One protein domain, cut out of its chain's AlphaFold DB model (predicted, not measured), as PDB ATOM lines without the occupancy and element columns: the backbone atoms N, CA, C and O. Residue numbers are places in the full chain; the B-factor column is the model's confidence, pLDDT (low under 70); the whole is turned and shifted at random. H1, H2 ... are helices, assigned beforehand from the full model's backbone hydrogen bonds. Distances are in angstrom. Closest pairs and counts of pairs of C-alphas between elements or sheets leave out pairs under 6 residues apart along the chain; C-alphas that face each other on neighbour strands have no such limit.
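This is residues 5 to 91 of the 279 residues of the protein "Hypothetical protein" of Rotaria sordida (UniProt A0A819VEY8). A small bundle of helices has H4 in its middle, with H1 packed on one side of it and H5 slanting over the other. H2 packs on the later part of H1 and runs near H4, and the short H3 sits at one end of the bundle, where it packs on the last residues of H2 and the first of H4. The printed part has 87 residues with five named helices, H1 to H5 in order, and no named strand; its class is all helix. It is compact, with a radius of gyration of the C-alphas of 12.2 A, and rounded, spanning 32 by 27 by 26 A.

Start with the longest helix, H1, residues 5 to 22. With H2, residues 25 to 36, and H4, residues 55 to 71, it makes an up-and-down bundle, each helix running against the one before it in the chain. H1 touches H4 with its residues 12 to 20 alone, the same way at a shallow tilt of 24 degrees; look at Gly 20 and Leu 69, their closest C-alphas, 5.6 A apart. H1 and H2 are a hairpin with a shallow tilt of 24 degrees; here residues 16 to 20 of H1 touch residues 27 to 31 of H2, and the closest C-alphas, those of Val 19 and Leu 27, are 6.0 A apart. H2 and H4 are near each other, with 10 pairs of C-alphas within 10 A. H4 is the hub, touching three helices. One is H5, residues 78 to 91, which forms a hairpin with it at a steep tilt of 42 degrees; the closest C-alphas are those of Arg 59 and Leu 87, 5.8 A apart. Another is H3, residues 46 to 51, a hairpin with H4, where the C-alphas of Tyr 49 and Ala 58 come closest at 6.0 A. H3 also touches H2, with the C-alphas of Leu 36 and Gly 46 closest at 4.7 A. H1 and H5 are apart. In these five helices every O i to N i+4 pair is within hydrogen-bond range.

Find C-alpha 5 at (-6.050, 42.935, 1.941); from there H1 runs 25.6 A to C-alpha 22. H2 covers 15.4 A and H3 8.5 A. H4 begins at C-alpha 55, (-8.427, 53.242, -7.873), and runs 24.3 A. H5 runs 20.0 A to C-alpha 91 at (-4.227, 59.156, -11.264).

The two C-alphas farthest apart, those of Gln 41 and Ala 71, are 33.2 A apart. The printed part has no cut and no long link. The mean pLDDT of the printed part is 70.3; look for low values at residues 32 to 53 and 5 to 10, among others.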
ATOM      1  N   GLY A   5      -6.639  42.399   3.177       44.50
ATOM      2  CA  GLY A   5      -6.050  42.935   1.941       44.50
ATOM      3  C   GLY A   5      -4.705  42.336   1.495       44.50
ATOM      4  O   GLY A   5      -4.430  42.305   0.300       44.50
ATOM      5  N   SER A   6      -3.853  41.830   2.400       48.00
ATOM      6  CA  SER A   6      -2.518  41.334   2.003       48.00
ATOM      7  C   SER A   6      -2.522  39.910   1.438       48.00
ATOM      8  O   SER A   6      -1.709  39.598   0.570       48.00
ATOM      9  N   ASN A   7      -3.429  39.046   1.906       50.84
ATOM     10  CA  ASN A   7      -3.558  37.679   1.399       50.84
ATOM     11  C   ASN A   7      -4.370  37.639   0.098       50.84
ATOM     12  O   ASN A   7      -4.042  36.857  -0.790       50.84
ATOM     13  N   GLU A   8      -5.365  38.518  -0.047       59.16
ATOM     14  CA  GLU A   8      -6.125  38.668  -1.294       59.16
ATOM     15  C   GLU A   8      -5.247  39.214  -2.429       59.16
ATOM     16  O   GLU A   8      -5.265  38.655  -3.521       59.16
ATOM     17  N   SER A   9      -4.394  40.217  -2.164       60.94
ATOM     18  CA  SER A   9      -3.438  40.744  -3.156       60.94
ATOM     19  C   SER A   9      -2.507  39.653  -3.697       60.94
ATOM     20  O   SER A   9      -2.369  39.506  -4.906       60.94
ATOM     21  N   LYS A  10      -1.930  38.827  -2.815       65.12
ATOM     22  CA  LYS A  10      -1.050  37.715  -3.217       65.12
ATOM     23  C   LYS A  10      -1.787  36.633  -4.008       65.12
ATOM     24  O   LYS A  10      -1.206  36.029  -4.905       65.12
ATOM     25  N   GLY A  11      -3.050  36.372  -3.666       71.44
ATOM     26  CA  GLY A  11      -3.897  35.432  -4.399       71.44
ATOM     27  C   GLY A  11      -4.189  35.904  -5.824       71.44
ATOM     28  O   GLY A  11      -4.146  35.099  -6.751       71.44
ATOM     29  N   ILE A  12      -4.420  37.207  -6.004       70.44
ATOM     30  CA  ILE A  12      -4.645  37.825  -7.317       70.44
ATOM     31  C   ILE A  12      -3.368  37.788  -8.161       70.44
ATOM     32  O   ILE A  12      -3.426  37.350  -9.306       70.44
ATOM     33  N   ASP A  13      -2.214  38.156  -7.599       69.62
ATOM     34  CA  ASP A  13      -0.931  38.100  -8.318       69.62
ATOM     35  C   ASP A  13      -0.619  36.674  -8.800       69.62
ATOM     36  O   ASP A  13      -0.192  36.456  -9.940       69.62
ATOM     37  N   LEU A  14      -0.902  35.674  -7.957       74.81
ATOM     38  CA  LEU A  14      -0.762  34.268  -8.321       74.81
ATOM     39  C   LEU A  14      -1.751  33.863  -9.423       74.81
ATOM     40  O   LEU A  14      -1.358  33.176 -10.364       74.81
ATOM     41  N   ALA A  15      -3.010  34.299  -9.341       75.75
ATOM     42  CA  ALA A  15      -4.019  34.025 -10.362       75.75
ATOM     43  C   ALA A  15      -3.640  34.636 -11.718       75.75
ATOM     44  O   ALA A  15      -3.703  33.942 -12.732       75.75
ATOM     45  N   ILE A  16      -3.169  35.885 -11.731       76.56
ATOM     46  CA  ILE A  16      -2.666  36.564 -12.932       76.56
ATOM     47  C   ILE A  16      -1.493  35.780 -13.525       76.56
ATOM     48  O   ILE A  16      -1.506  35.468 -14.715       76.56
ATOM     49  N   THR A  17      -0.522  35.392 -12.694       76.50
ATOM     50  CA  THR A  17       0.639  34.603 -13.135       76.50
ATOM     51  C   THR A  17       0.205  33.267 -13.749       76.50
ATOM     52  O   THR A  17       0.710  32.856 -14.794       76.50
ATOM     53  N   CYS A  18      -0.744  32.571 -13.119       76.62
ATOM     54  CA  CYS A  18      -1.268  31.295 -13.604       76.62
ATOM     55  C   CYS A  18      -2.021  31.446 -14.930       76.62
ATOM     56  O   CYS A  18      -1.799  30.653 -15.844       76.62
ATOM     57  N   VAL A  19      -2.875  32.463 -15.061       79.38
ATOM     58  CA  VAL A  19      -3.640  32.730 -16.289       79.38
ATOM     59  C   VAL A  19      -2.721  33.164 -17.430       79.38
ATOM     60  O   VAL A  19      -2.852  32.639 -18.537       79.38
ATOM     61  N   GLY A  20      -1.742  34.032 -17.156       73.44
ATOM     62  CA  GLY A  20      -0.711  34.416 -18.120       73.44
ATOM     63  C   GLY A  20       0.063  33.201 -18.633       73.44
ATOM     64  O   GLY A  20       0.178  33.000 -19.841       73.44
ATOM     65  N   LYS A  21       0.517  32.319 -17.731       77.00
ATOM     66  CA  LYS A  21       1.204  31.068 -18.105       77.00
ATOM     67  C   LYS A  21       0.321  30.097 -18.882       77.00
ATOM     68  O   LYS A  21       0.824  29.394 -19.754       77.00
ATOM     69  N   ALA A  22      -0.972  30.041 -18.573       77.69
ATOM     70  CA  ALA A  22      -1.907  29.148 -19.249       77.69
ATOM     71  C   ALA A  22      -2.192  29.561 -20.703       77.69
ATOM     72  O   ALA A  22      -2.680  28.727 -21.464       77.69
ATOM     73  N   ARG A  23      -1.919  30.823 -21.088       69.62
ATOM     74  CA  ARG A  23      -2.148  31.390 -22.437       69.62
ATOM     75  C   ARG A  23      -3.542  31.101 -23.010       69.62
ATOM     76  O   ARG A  23      -3.742  31.043 -24.220       69.62
ATOM     77  N   SER A  24      -4.522  30.896 -22.133       75.38
ATOM     78  CA  SER A  24      -5.887  30.558 -22.516       75.38
ATOM     79  C   SER A  24      -6.723  31.825 -22.578       75.38
ATOM     80  O   SER A  24      -6.993  32.440 -21.547       75.38
ATOM     81  N   GLN A  25      -7.185  32.173 -23.779       67.50
ATOM     82  CA  GLN A  25      -8.080  33.313 -24.006       67.50
ATOM     83  C   GLN A  25      -9.354  33.226 -23.154       67.50
ATOM     84  O   GLN A  25      -9.821  34.234 -22.642       67.50
ATOM     85  N   GLN A  26      -9.874  32.021 -22.903       74.06
ATOM     86  CA  GLN A  26     -11.039  31.832 -22.033       74.06
ATOM     87  C   GLN A  26     -10.729  32.125 -20.561       74.06
ATOM     88  O   GLN A  26     -11.566  32.688 -19.863       74.06
ATOM     89  N   LEU A  27      -9.545  31.748 -20.067       73.94
ATOM     90  CA  LEU A  27      -9.146  32.052 -18.688       73.94
ATOM     91  C   LEU A  27      -8.821  33.535 -18.514       73.94
ATOM     92  O   LEU A  27      -9.147  34.098 -17.475       73.94
ATOM     93  N   ILE A  28      -8.229  34.161 -19.533       69.81
ATOM     94  CA  ILE A  28      -8.000  35.608 -19.577       69.81
ATOM     95  C   ILE A  28      -9.340  36.330 -19.557       69.81
ATOM     96  O   ILE A  28      -9.539  37.166 -18.688       69.81
ATOM     97  N   GLN A  29     -10.278  35.955 -20.429       67.88
ATOM     98  CA  GLN A  29     -11.603  36.561 -20.469       67.88
ATOM     99  C   GLN A  29     -12.349  36.366 -19.148       67.88
ATOM    100  O   GLN A  29     -12.879  37.331 -18.625       67.88
ATOM    101  N   ARG A  30     -12.322  35.175 -18.538       70.62
ATOM    102  CA  ARG A  30     -12.965  34.945 -17.228       70.62
ATOM    103  C   ARG A  30     -12.299  35.713 -16.092       70.62
ATOM    104  O   ARG A  30     -12.986  36.177 -15.187       70.62
ATOM    105  N   LEU A  31     -10.971  35.842 -16.110       70.19
ATOM    106  CA  LEU A  31     -10.253  36.662 -15.138       70.19
ATOM    107  C   LEU A  31     -10.556  38.148 -15.360       70.19
ATOM    108  O   LEU A  31     -10.712  38.876 -14.390       70.19
ATOM    109  N   LEU A  32     -10.697  38.596 -16.605       66.19
ATOM    110  CA  LEU A  32     -11.120  39.953 -16.926       66.19
ATOM    111  C   LEU A  32     -12.567  40.206 -16.540       66.19
ATOM    112  O   LEU A  32     -12.817  41.202 -15.892       66.19
ATOM    113  N   GLU A  33     -13.498  39.306 -16.825       65.69
ATOM    114  CA  GLU A  33     -14.886  39.385 -16.358       65.69
ATOM    115  C   GLU A  33     -14.937  39.471 -14.828       65.69
ATOM    116  O   GLU A  33     -15.695  40.255 -14.268       65.69
ATOM    117  N   TYR A  34     -14.065  38.736 -14.137       63.94
ATOM    118  CA  TYR A  34     -13.919  38.825 -12.687       63.94
ATOM    119  C   TYR A  34     -13.321  40.168 -12.223       63.94
ATOM    120  O   TYR A  34     -13.791  40.771 -11.257       63.94
ATOM    121  N   LEU A  35     -12.298  40.674 -12.917       61.69
ATOM    122  CA  LEU A  35     -11.603  41.921 -12.581       61.69
ATOM    123  C   LEU A  35     -12.344  43.191 -13.045       61.69
ATOM    124  O   LEU A  35     -12.137  44.247 -12.452       61.69
ATOM    125  N   LEU A  36     -13.190  43.107 -14.073       60.12
ATOM    126  CA  LEU A  36     -13.887  44.214 -14.748       60.12
ATOM    127  C   LEU A  36     -15.411  44.168 -14.547       60.12
ATOM    128  O   LEU A  36     -16.056  45.208 -14.623       60.12
ATOM    129  N   GLY A  37     -15.978  43.019 -14.168       56.75
ATOM    130  CA  GLY A  37     -17.342  42.908 -13.644       56.75
ATOM    131  C   GLY A  37     -18.462  42.699 -14.666       56.75
ATOM    132  O   GLY A  37     -19.618  42.933 -14.321       56.75
ATOM    133  N   GLU A  38     -18.182  42.243 -15.887       49.72
ATOM    134  CA  GLU A  38     -19.220  41.995 -16.897       49.72
ATOM    135  C   GLU A  38     -19.607  40.510 -17.004       49.72
ATOM    136  O   GLU A  38     -19.251  39.836 -17.963       49.72
ATOM    137  N   LYS A  39     -20.350  39.993 -16.010       35.56
ATOM    138  CA  LYS A  39     -21.536  39.116 -16.180       35.56
ATOM    139  C   LYS A  39     -22.026  38.538 -14.849       35.56
ATOM    140  O   LYS A  39     -21.252  38.176 -13.972       35.56
ATOM    141  N   ASP A  40     -23.352  38.440 -14.775       37.91
ATOM    142  CA  ASP A  40     -24.166  37.708 -13.799       37.91
ATOM    143  C   ASP A  40     -24.176  38.222 -12.353       37.91
ATOM    144  O   ASP A  40     -23.537  37.659 -11.478       37.91
ATOM    145  N   GLN A  41     -24.994  39.262 -12.110       36.78
ATOM    146  CA  GLN A  41     -25.744  39.596 -10.871       36.78
ATOM    147  C   GLN A  41     -25.051  39.468  -9.489       36.78
ATOM    148  O   GLN A  41     -25.713  39.581  -8.459       36.78
ATOM    149  N   ILE A  42     -23.730  39.300  -9.425       38.78
ATOM    150  CA  ILE A  42     -22.922  39.268  -8.204       38.78
ATOM    151  C   ILE A  42     -21.578  39.950  -8.522       38.78
ATOM    152  O   ILE A  42     -20.693  39.334  -9.113       38.78
ATOM    153  N   PRO A  43     -21.388  41.224  -8.137       37.38
ATOM    154  CA  PRO A  43     -20.230  42.008  -8.550       37.38
ATOM    155  C   PRO A  43     -19.066  41.788  -7.588       37.38
ATOM    156  O   PRO A  43     -19.124  42.267  -6.456       37.38
ATOM    157  N   LYS A  44     -17.993  41.098  -7.988       51.31
ATOM    158  CA  LYS A  44     -16.798  40.986  -7.133       51.31
ATOM    159  C   LYS A  44     -15.525  40.987  -7.968       51.31
ATOM    160  O   LYS A  44     -15.128  39.938  -8.441       51.31
ATOM    161  N   PHE A  45     -14.957  42.180  -8.158       45.31
ATOM    162  CA  PHE A  45     -13.581  42.585  -7.792       45.31
ATOM    163  C   PHE A  45     -13.197  43.921  -8.466       45.31
ATOM    164  O   PHE A  45     -12.601  44.766  -7.797       45.31
ATOM    165  N   GLY A  46     -13.675  44.196  -9.689       41.50
ATOM    166  CA  GLY A  46     -13.690  45.553 -10.273       41.50
ATOM    167  C   GLY A  46     -14.565  46.527  -9.474       41.50
ATOM    168  O   GLY A  46     -14.160  47.649  -9.174       41.50
ATOM    169  N   SER A  47     -15.701  46.028  -8.986       43.78
ATOM    170  CA  SER A  47     -16.566  46.687  -8.004       43.78
ATOM    171  C   SER A  47     -15.880  46.913  -6.654       43.78
ATOM    172  O   SER A  47     -15.964  47.999  -6.106       43.78
ATOM    173  N   ILE A  48     -15.117  45.952  -6.123       40.09
ATOM    174  CA  ILE A  48     -14.591  46.027  -4.745       40.09
ATOM    175  C   ILE A  48     -13.581  47.178  -4.573       40.09
ATOM    176  O   ILE A  48     -13.587  47.867  -3.549       40.09
ATOM    177  N   TYR A  49     -12.734  47.445  -5.573       49.28
ATOM    178  CA  TYR A  49     -11.776  48.560  -5.512       49.28
ATOM    179  C   TYR A  49     -12.381  49.907  -5.934       49.28
ATOM    180  O   TYR A  49     -11.988  50.944  -5.395       49.28
ATOM    181  N   GLN A  50     -13.353  49.916  -6.852       47.66
ATOM    182  CA  GLN A  50     -14.035  51.140  -7.289       47.66
ATOM    183  C   GLN A  50     -15.109  51.617  -6.292       47.66
ATOM    184  O   GLN A  50     -15.308  52.824  -6.160       47.66
ATOM    185  N   GLU A  51     -15.751  50.707  -5.554       47.22
ATOM    186  CA  GLU A  51     -16.709  50.993  -4.470       47.22
ATOM    187  C   GLU A  51     -16.000  51.394  -3.167       47.22
ATOM    188  O   GLU A  51     -16.534  52.182  -2.392       47.22
ATOM    189  N   SER A  52     -14.766  50.921  -2.942       51.59
ATOM    190  CA  SER A  52     -13.923  51.354  -1.812       51.59
ATOM    191  C   SER A  52     -13.098  52.619  -2.095       51.59
ATOM    192  O   SER A  52     -12.382  53.094  -1.212       51.59
ATOM    193  N   GLY A  53     -13.179  53.173  -3.312       61.00
ATOM    194  CA  GLY A  53     -12.453  54.381  -3.725       61.00
ATOM    195  C   GLY A  53     -10.946  54.185  -3.955       61.00
ATOM    196  O   GLY A  53     -10.210  55.164  -4.128       61.00
ATOM    197  N   ASN A  54     -10.453  52.942  -3.977       73.31
ATOM    198  CA  ASN A  54      -9.034  52.618  -4.127       73.31
ATOM    199  C   ASN A  54      -8.647  52.295  -5.585       73.31
ATOM    200  O   ASN A  54      -8.204  51.199  -5.933       73.31
ATOM    201  N   TYR A  55      -8.763  53.310  -6.443       80.06
ATOM    202  CA  TYR A  55      -8.427  53.242  -7.873       80.06
ATOM    203  C   TYR A  55      -6.937  52.993  -8.159       80.06
ATOM    204  O   TYR A  55      -6.587  52.532  -9.243       80.06
ATOM    205  N   ARG A  56      -6.049  53.276  -7.194       79.50
ATOM    206  CA  ARG A  56      -4.611  53.002  -7.328       79.50
ATOM    207  C   ARG A  56      -4.347  51.503  -7.365       79.50
ATOM    208  O   ARG A  56      -3.714  51.038  -8.302       79.50
ATOM    209  N   SER A  57      -4.885  50.760  -6.400       79.00
ATOM    210  CA  SER A  57      -4.731  49.304  -6.376       79.00
ATOM    211  C   SER A  57      -5.363  48.645  -7.604       79.00
ATOM    212  O   SER A  57      -4.761  47.745  -8.177       79.00
ATOM    213  N   ALA A  58      -6.517  49.140  -8.072       79.81
ATOM    214  CA  ALA A  58      -7.130  48.653  -9.312       79.81
ATOM    215  C   ALA A  58      -6.207  48.836 -10.532       79.81
ATOM    216  O   ALA A  58      -6.035  47.912 -11.324       79.81
ATOM    217  N   ARG A  59      -5.568  50.008 -10.660       85.19
ATOM    218  CA  ARG A  59      -4.577  50.255 -11.716       85.19
ATOM    219  C   ARG A  59      -3.406  49.284 -11.598       85.19
ATOM    220  O   ARG A  59      -2.998  48.730 -12.610       85.19
ATOM    221  N   ASP A  60      -2.867  49.095 -10.395       84.25
ATOM    222  CA  ASP A  60      -1.678  48.263 -10.174       84.25
ATOM    223  C   ASP A  60      -1.943  46.797 -10.555       84.25
ATOM    224  O   ASP A  60      -1.126  46.187 -11.237       84.25
ATOM    225  N   VAL A  61      -3.128  46.268 -10.230       81.81
ATOM    226  CA  VAL A  61      -3.561  44.920 -10.642       81.81
ATOM    227  C   VAL A  61      -3.657  44.800 -12.168       81.81
ATOM    228  O   VAL A  61      -3.096  43.869 -12.751       81.81
ATOM    229  N   LEU A  62      -4.323  45.753 -12.835       82.56
ATOM    230  CA  LEU A  62      -4.419  45.756 -14.301       82.56
ATOM    231  C   LEU A  62      -3.048  45.930 -14.966       82.56
ATOM    232  O   LEU A  62      -2.782  45.322 -16.000       82.56
ATOM    233  N   PHE A  63      -2.159  46.723 -14.371       86.56
ATOM    234  CA  PHE A  63      -0.793  46.894 -14.847       86.56
ATOM    235  C   PHE A  63       0.009  45.589 -14.741       86.56
ATOM    236  O   PHE A  63       0.632  45.191 -15.724       86.56
ATOM    237  N   THR A  64      -0.037  44.888 -13.604       85.31
ATOM    238  CA  THR A  64       0.635  43.588 -13.434       85.31
ATOM    239  C   THR A  64       0.143  42.579 -14.466       85.31
ATOM    240  O   THR A  64       0.947  41.935 -15.137       85.31
ATOM    241  N   MET A  65      -1.171  42.498 -14.672       82.31
ATOM    242  CA  MET A  65      -1.741  41.624 -15.695       82.31
ATOM    243  C   MET A  65      -1.298  42.015 -17.108       82.31
ATOM    244  O   MET A  65      -0.971  41.139 -17.905       82.31
ATOM    245  N   HIS A  66      -1.220  43.310 -17.416       85.75
ATOM    246  CA  HIS A  66      -0.750  43.786 -18.717       85.75
ATOM    247  C   HIS A  66       0.705  43.360 -18.962       85.75
ATOM    248  O   HIS A  66       1.051  42.901 -20.051       85.75
ATOM    249  N   GLN A  67       1.559  43.477 -17.942       86.25
ATOM    250  CA  GLN A  67       2.956  43.051 -18.020       86.25
ATOM    251  C   GLN A  67       3.085  41.537 -18.223       86.25
ATOM    252  O   GLN A  67       3.888  41.112 -19.053       86.25
ATOM    253  N   GLU A  68       2.278  40.730 -17.530       83.06
ATOM    254  CA  GLU A  68       2.285  39.269 -17.683       83.06
ATOM    255  C   GLU A  68       1.806  38.824 -19.071       83.06
ATOM    256  O   GLU A  68       2.449  37.990 -19.708       83.06
ATOM    257  N   LEU A  69       0.730  39.417 -19.599       81.75
ATOM    258  CA  LEU A  69       0.253  39.112 -20.954       81.75
ATOM    259  C   LEU A  69       1.302  39.463 -22.017       81.75
ATOM    260  O   LEU A  69       1.561  38.662 -22.919       81.75
ATOM    261  N   LYS A  70       1.966  40.615 -21.860       83.00
ATOM    262  CA  LYS A  70       3.061  41.046 -22.737       83.00
ATOM    263  C   LYS A  70       4.260  40.097 -22.662       83.00
ATOM    264  O   LYS A  70       4.799  39.726 -23.701       83.00
ATOM    265  N   ALA A  71       4.647  39.655 -21.463       82.94
ATOM    266  CA  ALA A  71       5.738  38.693 -21.266       82.94
ATOM    267  C   ALA A  71       5.437  37.315 -21.881       82.94
ATOM    268  O   ALA A  71       6.349  36.594 -22.284       82.94
ATOM    269  N   GLN A  72       4.158  36.948 -21.970       80.62
ATOM    270  CA  GLN A  72       3.702  35.684 -22.549       80.62
ATOM    271  C   GLN A  72       3.326  35.787 -24.033       80.62
ATOM    272  O   GLN A  72       2.837  34.802 -24.588       80.62
ATOM    273  N   HIS A  73       3.552  36.942 -24.672       79.56
ATOM    274  CA  HIS A  73       3.183  37.221 -26.067       79.56
ATOM    275  C   HIS A  73       1.714  36.902 -26.376       79.56
ATOM    276  O   HIS A  73       1.384  36.373 -27.436       79.56
ATOM    277  N   THR A  74       0.827  37.165 -25.416       76.62
ATOM    278  CA  THR A  74      -0.614  36.966 -25.585       76.62
ATOM    279  C   THR A  74      -1.279  38.300 -25.906       76.62
ATOM    280  O   THR A  74      -0.915  39.322 -25.325       76.62
ATOM    281  N   ALA A  75      -2.256  38.287 -26.817       77.56
ATOM    282  CA  ALA A  75      -3.046  39.469 -27.148       77.56
ATOM    283  C   ALA A  75      -3.693  40.054 -25.883       77.56
ATOM    284  O   ALA A  75      -4.248  39.319 -25.060       77.56
ATOM    285  N   ILE A  76      -3.594  41.371 -25.725       79.31
ATOM    286  CA  ILE A  76      -4.146  42.104 -24.590       79.31
ATOM    287  C   ILE A  76      -5.558  42.539 -24.973       79.31
ATOM    288  O   ILE A  76      -5.715  43.236 -25.971       79.31
ATOM    289  N   PRO A  77      -6.588  42.164 -24.200       79.75
ATOM    290  CA  PRO A  77      -7.951  42.545 -24.542       79.75
ATOM    291  C   PRO A  77      -8.174  44.059 -24.471       79.75
ATOM    292  O   PRO A  77      -7.785  44.721 -23.503       79.75
ATOM    293  N   PHE A  78      -8.863  44.601 -25.477       78.75
ATOM    294  CA  PHE A  78      -9.125  46.037 -25.612       78.75
ATOM    295  C   PHE A  78      -9.790  46.650 -24.371       78.75
ATOM    296  O   PHE A  78      -9.398  47.719 -23.904       78.75
ATOM    297  N   GLU A  79     -10.775  45.960 -23.793       76.25
ATOM    298  CA  GLU A  79     -11.512  46.433 -22.616       76.25
ATOM    299  C   GLU A  79     -10.599  46.639 -21.396       76.25
ATOM    300  O   GLU A  79     -10.719  47.626 -20.659       76.25
ATOM    301  N   MET A  80      -9.632  45.736 -21.224       80.94
ATOM    302  CA  MET A  80      -8.622  45.810 -20.179       80.94
ATOM    303  C   MET A  80      -7.684  46.995 -20.408       80.94
ATOM    304  O   MET A  80      -7.449  47.780 -19.486       80.94
ATOM    305  N   ALA A  81      -7.172  47.150 -21.632       82.75
ATOM    306  CA  ALA A  81      -6.292  48.257 -21.998       82.75
ATOM    307  C   ALA A  81      -6.985  49.618 -21.800       82.75
ATOM    308  O   ALA A  81      -6.400  50.538 -21.223       82.75
ATOM    309  N   ASN A  82      -8.257  49.722 -22.193       84.44
ATOM    310  CA  ASN A  82      -9.080  50.913 -21.992       84.44
ATOM    311  C   ASN A  82      -9.316  51.198 -20.496       84.44
ATOM    312  O   ASN A  82      -9.154  52.327 -20.032       84.44
ATOM    313  N   SER A  83      -9.629  50.173 -19.700       84.81
ATOM    314  CA  SER A  83      -9.820  50.328 -18.250       84.81
ATOM    315  C   SER A  83      -8.533  50.765 -17.539       84.81
ATOM    316  O   SER A  83      -8.569  51.664 -16.696       84.81
ATOM    317  N   LEU A  84      -7.384  50.205 -17.927       87.12
ATOM    318  CA  LEU A  84      -6.072  50.631 -17.440       87.12
ATOM    319  C   LEU A  84      -5.779  52.092 -17.818       87.12
ATOM    320  O   LEU A  84      -5.347  52.868 -16.965       87.12
ATOM    321  N   MET A  85      -6.069  52.486 -19.061       90.12
ATOM    322  CA  MET A  85      -5.912  53.861 -19.545       90.12
ATOM    323  C   MET A  85      -6.770  54.857 -18.751       90.12
ATOM    324  O   MET A  85      -6.272  55.912 -18.348       90.12
ATOM    325  N   LEU A  86      -8.034  54.528 -18.460       89.38
ATOM    326  CA  LEU A  86      -8.934  55.389 -17.684       89.38
ATOM    327  C   LEU A  86      -8.468  55.553 -16.231       89.38
ATOM    328  O   LEU A  86      -8.429  56.676 -15.719       89.38
ATOM    329  N   LEU A  87      -8.069  54.461 -15.569       88.31
ATOM    330  CA  LEU A  87      -7.538  54.514 -14.202       88.31
ATOM    331  C   LEU A  87      -6.227  55.303 -14.137       88.31
ATOM    332  O   LEU A  87      -6.023  56.102 -13.217       88.31
ATOM    333  N   HIS A  88      -5.351  55.112 -15.124       90.94
ATOM    334  CA  HIS A  88      -4.111  55.870 -15.232       90.94
ATOM    335  C   HIS A  88      -4.382  57.361 -15.449       90.94
ATOM    336  O   HIS A  88      -3.822  58.191 -14.734       90.94
ATOM    337  N   SER A  89      -5.317  57.703 -16.341       91.94
ATOM    338  CA  SER A  89      -5.758  59.086 -16.576       91.94
ATOM    339  C   SER A  89      -6.265  59.734 -15.282       91.94
ATOM    340  O   SER A  89      -5.842  60.839 -14.948       91.94
ATOM    341  N   TYR A  90      -7.079  59.028 -14.489       90.56
ATOM    342  CA  TYR A  90      -7.560  59.511 -13.187       90.56
ATOM    343  C   TYR A  90      -6.422  59.795 -12.186       90.56
ATOM    344  O   TYR A  90      -6.458  60.787 -11.452       90.56
ATOM    345  N   ILE A  91      -5.387  58.953 -12.148       89.31
ATOM    346  CA  ILE A  91      -4.227  59.156 -11.264       89.31
ATOM    347  C   ILE A  91      -3.361  60.322 -11.753       89.31
ATOM    348  O   ILE A  91      -2.916  61.134 -10.932       89.31
TER     349      ILE A  91